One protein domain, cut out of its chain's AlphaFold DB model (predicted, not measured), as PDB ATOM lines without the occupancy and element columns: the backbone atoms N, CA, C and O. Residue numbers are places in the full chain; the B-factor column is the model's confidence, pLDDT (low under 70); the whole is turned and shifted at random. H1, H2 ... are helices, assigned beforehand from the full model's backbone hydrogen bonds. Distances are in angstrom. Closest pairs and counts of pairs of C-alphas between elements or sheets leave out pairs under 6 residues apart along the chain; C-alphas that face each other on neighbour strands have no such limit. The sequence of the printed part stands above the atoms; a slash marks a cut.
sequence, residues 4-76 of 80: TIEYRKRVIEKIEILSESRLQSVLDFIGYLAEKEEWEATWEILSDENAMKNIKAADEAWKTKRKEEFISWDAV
ATOM      1  N   THR A   4      38.699 120.452  73.218       83.75
ATOM      2  CA  THR A   4      39.358 120.318  71.911       83.75
ATOM      3  C   THR A   4      38.923 121.382  70.898       83.75
ATOM      4  O   THR A   4      39.750 121.880  70.134       83.75
ATOM      5  N   ILE A   5      37.637 121.753  70.877       87.88
ATOM      6  CA  ILE A   5      37.109 122.757  69.938       87.88
ATOM      7  C   ILE A   5      37.657 124.146  70.293       87.88
ATOM      8  O   ILE A   5      38.030 124.911  69.405       87.88
ATOM      9  N   GLU A   6      37.763 124.448  71.588       91.62
ATOM     10  CA  GLU A   6      38.322 125.710  72.078       91.62
ATOM     11  C   GLU A   6      39.811 125.843  71.730       91.62
ATOM     12  O   GLU A   6      40.239 126.882  71.225       91.62
ATOM     13  N   TYR A   7      40.593 124.775  71.914       89.31
ATOM     14  CA  TYR A   7      42.008 124.775  71.541       89.31
ATOM     15  C   TYR A   7      42.216 124.972  70.039       89.31
ATOM     16  O   TYR A   7      43.030 125.808  69.649       89.31
ATOM     17  N   ARG A   8      41.446 124.277  69.192       90.94
ATOM     18  CA  ARG A   8      41.531 124.444  67.729       90.94
ATOM     19  C   ARG A   8      41.250 125.879  67.306       90.94
ATOM     20  O   ARG A   8      42.000 126.435  66.509       90.94
ATOM     21  N   LYS A   9      40.217 126.499  67.882       93.25
ATOM     22  CA  LYS A   9      39.879 127.895  67.596       93.25
ATOM     23  C   LYS A   9      41.037 128.838  67.945       93.25
ATOM     24  O   LYS A   9      41.450 129.631  67.106       93.25
ATOM     25  N   ARG A  10      41.611 128.703  69.146       92.50
ATOM     26  CA  ARG A  10      42.735 129.543  69.600       92.50
ATOM     27  C   ARG A  10      44.001 129.351  68.766       92.50
ATOM     28  O   ARG A  10      44.785 130.288  68.639       92.50
ATOM     29  N   VAL A  11      44.226 128.151  68.230       91.75
ATOM     30  CA  VAL A  11      45.340 127.879  67.311       91.75
ATOM     31  C   VAL A  11      45.132 128.621  65.993       91.75
ATOM     32  O   VAL A  11      46.037 129.335  65.575       91.75
ATOM     33  N   ILE A  12      43.942 128.532  65.391       92.81
ATOM     34  CA  ILE A  12      43.619 129.240  64.140       92.81
ATOM     35  C   ILE A  12      43.797 130.754  64.315       92.81
ATOM     36  O   ILE A  12      44.558 131.362  63.568       92.81
ATOM     37  N   GLU A  13      43.210 131.335  65.367       94.31
ATOM     38  CA  GLU A  13      43.326 132.773  65.675       94.31
ATOM     39  C   GLU A  13      44.792 133.232  65.810       94.31
ATOM     40  O   GLU A  13      45.150 134.347  65.434       94.31
ATOM     41  N   LYS A  14      45.668 132.378  66.353       91.50
ATOM     42  CA  LYS A  14      47.097 132.688  66.508       91.50
ATOM     43  C   LYS A  14      47.894 132.529  65.223       91.50
ATOM     44  O   LYS A  14      48.905 133.207  65.083       91.50
ATOM     45  N   ILE A  15      47.483 131.632  64.335       93.19
ATOM     46  CA  ILE A  15      48.145 131.385  63.053       93.19
ATOM     47  C   ILE A  15      47.823 132.517  62.071       93.19
ATOM     48  O   ILE A  15      48.723 132.983  61.382       93.19
ATOM     49  N   GLU A  16      46.587 133.026  62.068       91.81
ATOM     50  CA  GLU A  16      46.137 134.100  61.163       91.81
ATOM     51  C   GLU A  16      46.964 135.395  61.255       91.81
ATOM     52  O   GLU A  16      47.053 136.139  60.281       91.81
ATOM     53  N   ILE A  17      47.590 135.668  62.403       94.62
ATOM     54  CA  ILE A  17      48.392 136.882  62.629       94.62
ATOM     55  C   ILE A  17      49.885 136.717  62.296       94.62
ATOM     56  O   ILE A  17      50.662 137.657  62.478       94.62
ATOM     57  N   LEU A  18      50.322 135.525  61.881       93.19
ATOM     58  CA  LEU A  18      51.733 135.233  61.630       93.19
ATOM     59  C   LEU A  18      52.172 135.656  60.225       93.19
ATOM     60  O   LEU A  18      51.403 135.638  59.269       93.19
ATOM     61  N   SER A  19      53.458 135.986  60.091       95.12
ATOM     62  CA  SER A  19      54.086 136.160  58.780       95.12
ATOM     63  C   SER A  19      54.230 134.820  58.057       95.12
ATOM     64  O   SER A  19      54.357 133.778  58.695       95.12
ATOM     65  N   GLU A  20      54.324 134.847  56.729       93.56
ATOM     66  CA  GLU A  20      54.506 133.651  55.888       93.56
ATOM     67  C   GLU A  20      55.662 132.750  56.355       93.56
ATOM     68  O   GLU A  20      55.489 131.549  56.542       93.56
ATOM     69  N   SER A  21      56.822 133.335  56.668       92.94
ATOM     70  CA  SER A  21      57.973 132.589  57.195       92.94
ATOM     71  C   SER A  21      57.683 131.868  58.516       92.94
ATOM     72  O   SER A  21      58.213 130.790  58.773       92.94
ATOM     73  N   ARG A  22      56.832 132.450  59.367       94.19
ATOM     74  CA  ARG A  22      56.417 131.850  60.638       94.19
ATOM     75  C   ARG A  22      55.343 130.793  60.426       94.19
ATOM     76  O   ARG A  22      55.379 129.785  61.122       94.19
ATOM     77  N   LEU A  23      54.446 130.985  59.458       93.50
ATOM     78  CA  LEU A  23      53.483 129.966  59.040       93.50
ATOM     79  C   LEU A  23      54.193 128.702  58.560       93.50
ATOM     80  O   LEU A  23      53.821 127.613  58.981       93.50
ATOM     81  N   GLN A  24      55.256 128.849  57.766       93.00
ATOM     82  CA  GLN A  24      56.066 127.715  57.326       93.00
ATOM     83  C   GLN A  24      56.660 126.948  58.517       93.00
ATOM     84  O   GLN A  24      56.457 125.745  58.629       93.00
ATOM     85  N   SER A  25      57.283 127.648  59.473       93.38
ATOM     86  CA  SER A  25      57.806 127.000  60.688       93.38
ATOM     87  C   SER A  25      56.719 126.310  61.523       93.38
ATOM     88  O   SER A  25      56.980 125.286  62.148       93.38
ATOM     89  N   VAL A  26      55.507 126.872  61.568       94.31
ATOM     90  CA  VAL A  26      54.369 126.257  62.268       94.31
ATOM     91  C   VAL A  26      53.907 124.990  61.551       94.31
ATOM     92  O   VAL A  26      53.632 124.002  62.226       94.31
ATOM     93  N   LEU A  27      53.850 124.988  60.217       92.44
ATOM     94  CA  LEU A  27      53.513 123.796  59.434       92.44
ATOM     95  C   LEU A  27      54.529 122.675  59.659       92.44
ATOM     96  O   LEU A  27      54.122 121.555  59.964       92.44
ATOM     97  N   ASP A  28      55.824 122.994  59.602       93.06
ATOM     98  CA  ASP A  28      56.896 122.028  59.860       93.06
ATOM     99  C   ASP A  28      56.773 121.434  61.273       93.06
ATOM    100  O   ASP A  28      56.891 120.225  61.472       93.06
ATOM    101  N   PHE A  29      56.476 122.275  62.270       92.56
ATOM    102  CA  PHE A  29      56.320 121.831  63.653       92.56
ATOM    103  C   PHE A  29      55.061 120.983  63.877       92.56
ATOM    104  O   PHE A  29      55.114 120.002  64.616       92.56
ATOM    105  N   ILE A  30      53.934 121.324  63.243       91.19
ATOM    106  CA  ILE A  30      52.713 120.505  63.299       91.19
ATOM    107  C   ILE A  30      52.961 119.137  62.653       91.19
ATOM    108  O   ILE A  30      52.549 118.130  63.223       91.19
ATOM    109  N   GLY A  31      53.659 119.095  61.512       89.81
ATOM    110  CA  GLY A  31      54.063 117.843  60.867       89.81
ATOM    111  C   GLY A  31      54.925 116.982  61.788       89.81
ATOM    112  O   GLY A  31      54.599 115.823  62.030       89.81
ATOM    113  N   TYR A  32      55.945 117.585  62.405       89.06
ATOM    114  CA  TYR A  32      56.770 116.914  63.407       89.06
ATOM    115  C   TYR A  32      55.948 116.356  64.577       89.06
ATOM    116  O   TYR A  32      56.185 115.229  64.997       89.06
ATOM    117  N   LEU A  33      54.992 117.119  65.122       88.56
ATOM    118  CA  LEU A  33      54.166 116.656  66.242       88.56
ATOM    119  C   LEU A  33      53.289 115.461  65.859       88.56
ATOM    120  O   LEU A  33      53.179 114.534  66.656       88.56
ATOM    121  N   ALA A  34      52.702 115.474  64.660       84.88
ATOM    122  CA  ALA A  34      51.890 114.364  64.170       84.88
ATOM    123  C   ALA A  34      52.727 113.087  64.008       84.88
ATOM    124  O   ALA A  34      52.355 112.040  64.527       84.88
ATOM    125  N   GLU A  35      53.898 113.191  63.373       83.31
ATOM    126  CA  GLU A  35      54.826 112.062  63.266       83.31
ATOM    127  C   GLU A  35      55.260 111.582  64.654       83.31
ATOM    128  O   GLU A  35      55.251 110.388  64.943       83.31
ATOM    129  N   LYS A  36      55.622 112.504  65.550       82.12
ATOM    130  CA  LYS A  36      56.084 112.163  66.895       82.12
ATOM    131  C   LYS A  36      55.018 111.423  67.705       82.12
ATOM    132  O   LYS A  36      55.380 110.500  68.421       82.12
ATOM    133  N   GLU A  37      53.745 111.793  67.592       75.50
ATOM    134  CA  GLU A  37      52.639 111.095  68.261       75.50
ATOM    135  C   GLU A  37      52.539 109.628  67.798       75.50
ATOM    136  O   GLU A  37      52.415 108.720  68.622       75.50
ATOM    137  N   GLU A  38      52.707 109.368  66.497       70.69
ATOM    138  CA  GLU A  38      52.777 108.003  65.947       70.69
ATOM    139  C   GLU A  38      54.009 107.234  66.457       70.69
ATOM    140  O   GLU A  38      53.929 106.051  66.818       70.69
ATOM    141  N   TRP A  39      55.161 107.910  66.524       71.12
ATOM    142  CA  TRP A  39      56.391 107.330  67.057       71.12
ATOM    143  C   TRP A  39      56.294 107.042  68.554       71.12
ATOM    144  O   TRP A  39      56.763 105.991  68.972       71.12
ATOM    145  N   GLU A  40      55.692 107.918  69.359       70.81
ATOM    146  CA  GLU A  40      55.500 107.732  70.804       70.81
ATOM    147  C   GLU A  40      54.578 106.541  71.091       70.81
ATOM    148  O   GLU A  40      54.928 105.706  71.926       70.81
ATOM    149  N   ALA A  41      53.487 106.382  70.335       68.81
ATOM    150  CA  ALA A  41      52.625 105.200  70.421       68.81
ATOM    151  C   ALA A  41      53.381 103.905  70.068       68.81
ATOM    152  O   ALA A  41      53.226 102.868  70.715       68.81
ATOM    153  N   THR A  42      54.259 103.966  69.063       72.44
ATOM    154  CA  THR A  42      55.140 102.842  68.713       72.44
ATOM    155  C   THR A  42      56.171 102.582  69.816       72.44
ATOM    156  O   THR A  42      56.443 101.433  70.163       72.44
ATOM    157  N   TRP A  43      56.744 103.637  70.395       70.94
ATOM    158  CA  TRP A  43      57.791 103.553  71.410       70.94
ATOM    159  C   TRP A  43      57.266 103.002  72.737       70.94
ATOM    160  O   TRP A  43      57.983 102.254  73.396       70.94
ATOM    161  N   GLU A  44      56.017 103.305  73.096       71.38
ATOM    162  CA  GLU A  44      55.317 102.707  74.238       71.38
ATOM    163  C   GLU A  44      55.281 101.174  74.122       71.38
ATOM    164  O   GLU A  44      55.698 100.470  75.040       71.38
ATOM    165  N   ILE A  45      54.898 100.654  72.950       66.44
ATOM    166  CA  ILE A  45      54.873  99.208  72.675       66.44
ATOM    167  C   ILE A  45      56.288  98.618  72.674       66.44
ATOM    168  O   ILE A  45      56.508  97.527  73.203       66.44
ATOM    169  N   LEU A  46      57.258  99.314  72.069       70.50
ATOM    170  CA  LEU A  46      58.643  98.838  72.003       70.50
ATOM    171  C   LEU A  46      59.336  98.819  73.373       70.50
ATOM    172  O   LEU A  46      60.244  98.011  73.576       70.50
ATOM    173  N   SER A  47      58.928  99.701  74.284       76.31
ATOM    174  CA  SER A  47      59.533  99.859  75.612       76.31
ATOM    175  C   SER A  47      58.917  98.958  76.675       76.31
ATOM    176  O   SER A  47      59.511  98.776  77.738       76.31
ATOM    177  N   ASP A  48      57.759  98.361  76.397       84.12
ATOM    178  CA  ASP A  48      57.214  97.292  77.224       84.12
ATOM    179  C   ASP A  48      57.996  95.991  76.963       84.12
ATOM    180  O   ASP A  48      57.808  95.285  75.965       84.12
ATOM    181  N   GLU A  49      58.893  95.657  77.895       82.62
ATOM    182  CA  GLU A  49      59.719  94.447  77.836       82.62
ATOM    183  C   GLU A  49      58.886  93.160  77.720       82.62
ATOM    184  O   GLU A  49      59.294  92.217  77.031       82.62
ATOM    185  N   ASN A  50      57.708  93.106  78.354       86.88
ATOM    186  CA  ASN A  50      56.823  91.946  78.288       86.88
ATOM    187  C   ASN A  50      56.128  91.862  76.929       86.88
ATOM    188  O   ASN A  50      56.088  90.778  76.337       86.88
ATOM    189  N   ALA A  51      55.625  92.986  76.412       83.75
ATOM    190  CA  ALA A  51      55.046  93.041  75.072       83.75
ATOM    191  C   ALA A  51      56.074  92.595  74.025       83.75
ATOM    192  O   ALA A  51      55.796  91.714  73.208       83.75
ATOM    193  N   MET A  52      57.304  93.106  74.116       86.69
ATOM    194  CA  MET A  52      58.381  92.755  73.195       86.69
ATOM    195  C   MET A  52      58.802  91.284  73.301       86.69
ATOM    196  O   MET A  52      59.074  90.633  72.289       86.69
ATOM    197  N   LYS A  53      58.826  90.724  74.516       89.75
ATOM    198  CA  LYS A  53      59.086  89.293  74.733       89.75
ATOM    199  C   LYS A  53      58.007  88.420  74.088       89.75
ATOM    200  O   LYS A  53      58.347  87.441  73.423       89.75
ATOM    201  N   ASN A  54      56.736  88.790  74.236       89.44
ATOM    202  CA  ASN A  54      55.615  88.066  73.637       89.44
ATOM    203  C   ASN A  54      55.631  88.153  72.105       89.44
ATOM    204  O   ASN A  54      55.444  87.136  71.439       89.44
ATOM    205  N   ILE A  55      55.934  89.329  71.542       88.75
ATOM    206  CA  ILE A  55      56.087  89.522  70.089       88.75
ATOM    207  C   ILE A  55      57.198  88.617  69.538       88.75
ATOM    208  O   ILE A  55      56.985  87.916  68.549       88.75
ATOM    209  N   LYS A  56      58.366  88.576  70.194       90.19
ATOM    210  CA  LYS A  56      59.484  87.708  69.783       90.19
ATOM    211  C   LYS A  56      59.118  86.224  69.845       90.19
ATOM    212  O   LYS A  56      59.397  85.495  68.897       90.19
ATOM    213  N   ALA A  57      58.472  85.787  70.927       91.44
ATOM    214  CA  ALA A  57      58.034  84.400  71.080       91.44
ATOM    215  C   ALA A  57      57.021  83.993  69.994       91.44
ATOM    216  O   ALA A  57      57.135  82.907  69.421       91.44
ATOM    217  N   ALA A  58      56.079  84.881  69.660       89.81
ATOM    218  CA  ALA A  58      55.115  84.659  68.588       89.81
ATOM    219  C   ALA A  58      55.794  84.572  67.208       89.81
ATOM    220  O   ALA A  58      55.479  83.677  66.426       89.81
ATOM    221  N   ASP A  59      56.767  85.439  66.906       90.88
ATOM    222  CA  ASP A  59      57.506  85.389  65.634       90.88
ATOM    223  C   ASP A  59      58.318  84.084  65.491       90.88
ATOM    224  O   ASP A  59      58.330  83.450  64.431       90.88
ATOM    225  N   GLU A  60      58.938  83.609  66.577       93.62
ATOM    226  CA  GLU A  60      59.598  82.299  66.604       93.62
ATOM    227  C   GLU A  60      58.613  81.140  66.410       93.62
ATOM    228  O   GLU A  60      58.890  80.227  65.624       93.62
ATOM    229  N   ALA A  61      57.463  81.163  67.089       91.94
ATOM    230  CA  ALA A  61      56.417  80.152  66.931       91.94
ATOM    231  C   ALA A  61      55.906  80.100  65.484       91.94
ATOM    232  O   ALA A  61      55.773  79.020  64.903       91.94
ATOM    233  N   TRP A  62      55.728  81.264  64.855       89.25
ATOM    234  CA  TRP A  62      55.333  81.367  63.454       89.25
ATOM    235  C   TRP A  62      56.391  80.782  62.508       89.25
ATOM    236  O   TRP A  62      56.084  79.910  61.687       89.25
ATOM    237  N   LYS A  63      57.660  81.191  62.660       91.50
ATOM    238  CA  LYS A  63      58.795  80.693  61.857       91.50
ATOM    239  C   LYS A  63      59.002  79.186  61.997       91.50
ATOM    240  O   LYS A  63      59.318  78.511  61.017       91.50
ATOM    241  N   THR A  64      58.796  78.652  63.198       93.50
ATOM    242  CA  THR A  64      58.938  77.218  63.505       93.50
ATOM    243  C   THR A  64      57.659  76.410  63.266       93.50
ATOM    244  O   THR A  64      57.643  75.209  63.523       93.50
ATOM    245  N   LYS A  65      56.618  77.031  62.689       89.38
ATOM    246  CA  LYS A  65      55.337  76.410  62.313       89.38
ATOM    247  C   LYS A  65      54.555  75.795  63.484       89.38
ATOM    248  O   LYS A  65      53.767  74.879  63.250       89.38
ATOM    249  N   ARG A  66      54.705  76.333  64.699       89.00
ATOM    250  CA  ARG A  66      53.904  75.979  65.888       89.00
ATOM    251  C   ARG A  66      52.521  76.628  65.817       89.00
ATOM    252  O   ARG A  66      52.194  77.553  66.552       89.00
ATOM    253  N   LYS A  67      51.726  76.205  64.833       81.75
ATOM    254  CA  LYS A  67      50.418  76.801  64.506       81.75
ATOM    255  C   LYS A  67      49.379  76.614  65.612       81.75
ATOM    256  O   LYS A  67      48.437  77.389  65.681       81.75
ATOM    257  N   GLU A  68      49.561  75.609  66.457       88.06
ATOM    258  CA  GLU A  68      48.748  75.309  67.634       88.06
ATOM    259  C   GLU A  68      48.751  76.426  68.688       88.06
ATOM    260  O   GLU A  68      47.813  76.517  69.475       88.06
ATOM    261  N   GLU A  69      49.761  77.303  68.681       88.31
ATOM    262  CA  GLU A  69      49.831  78.473  69.566       88.31
ATOM    263  C   GLU A  69      48.974  79.653  69.070       88.31
ATOM    264  O   GLU A  69      48.835  80.658  69.767       88.31
ATOM    265  N   PHE A  70      48.381  79.549  67.876       89.38
ATOM    266  CA  PHE A  70      47.627  80.625  67.243       89.38
ATOM    267  C   PHE A  70      46.150  80.266  67.111       89.38
ATOM    268  O   PHE A  70      45.781  79.155  66.727       89.38
ATOM    269  N   ILE A  71      45.289  81.249  67.360       89.62
ATOM    270  CA  ILE A  71      43.858  81.157  67.077       89.62
ATOM    271  C   ILE A  71      43.558  81.820  65.731       89.62
ATOM    272  O   ILE A  71      44.119  82.866  65.403       89.62
ATOM    273  N   SER A  72      42.691  81.205  64.923       87.19
ATOM    274  CA  SER A  72      42.289  81.802  63.651       87.19
ATOM    275  C   SER A  72      41.455  83.058  63.887       87.19
ATOM    276  O   SER A  72      40.652  83.129  64.818       87.19
ATOM    277  N   TRP A  73      41.611  84.044  63.004       84.62
ATOM    278  CA  TRP A  73      40.836  85.280  63.066       84.62
ATOM    279  C   TRP A  73      39.324  85.023  63.026       84.62
ATOM    280  O   TRP A  73      38.578  85.609  63.805       84.62
ATOM    281  N   ASP A  74      38.875  84.077  62.196       87.38
ATOM    282  CA  ASP A  74      37.462  83.695  62.102       87.38
ATOM    283  C   ASP A  74      36.890  83.139  63.413       87.38
ATOM    284  O   ASP A  74      35.691  83.254  63.648       87.38
ATOM    285  N   ALA A  75      37.725  82.559  64.283       86.69
ATOM    286  CA  ALA A  75      37.284  82.027  65.572       86.69
ATOM    287  C   ALA A  75      37.128  83.108  66.657       86.69
ATOM    288  O   ALA A  75      36.435  82.882  67.648       86.69
ATOM    289  N   VAL A  76      37.768  84.271  66.491       87.12
ATOM    290  CA  VAL A  76      37.739  85.370  67.477       87.12
ATOM    291  C   VAL A  76      36.962  86.590  67.008       87.12
ATOM    292  O   VAL A  76      36.521  87.383  67.843       87.12
TER     293      VAL A  76
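This is residues 4 to 76 of the 80 residues of an uncharacterized protein of Candidatus Argoarchaeum ethanivorans (UniProt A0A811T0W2). A long helix, H2, makes much of the length of an open, extended frame with no common core. H1 folds back from the first end of H2 to make a V with it, H3 turns off at a corner at the other end, and the short H4 ends a link that leads away to the same side as H1. The printed part has 73 residues with four named helices, H1 to H4 in chain order, and no named strand; its class is all helix. It is extended, with a radius of gyration of the C-alphas of 21.8 A and spans of 62 by 24 by 18 A.

H1, residues 4 to 15, begins at C-alpha 4 (39.358, 120.318, 71.911) and is 16.7 A long. H2, residues 20 to 47, is 39.4 A long from C-alpha 20 (54.506, 133.651, 55.888), with a kink of 27 degrees near residue 41. H3, residues 49 to 63, is 21.1 A long. H4, residues 73 to 76, is 5.4 A long and ends at C-alpha 76 (37.739, 85.370, 67.477).

H1 and H2 are close but not clearly touching, with the closest C-alphas, of Ile 15 and Leu 23, 6.8 A apart. They run opposite ways at a steep tilt of 36 degrees, only just past shallow. H2, with residues 45 to 46 alone, and H3, with residues 51 to 52 alone, only just touch, with 3 pairs of C-alphas within 8 A, and only at the corner; the closest C-alphas, of Leu 46 and Met 52, are 6.2 A apart. Their lines are about perpendicular at 72 degrees, only just past steep. H4 is apart from H1, H2 and H3. Every O i to N i+4 pair is within hydrogen-bond range in H1 and H3, and 23 of 24 are in H2; H4 is too short for such a pair.

The C-alphas farthest apart, of Ile 17 and Glu 68, are 61.8 A apart. The printed part has no cut and no long link. Mean pLDDT of the printed part is 87.1; residues 41 and 45 are under 70.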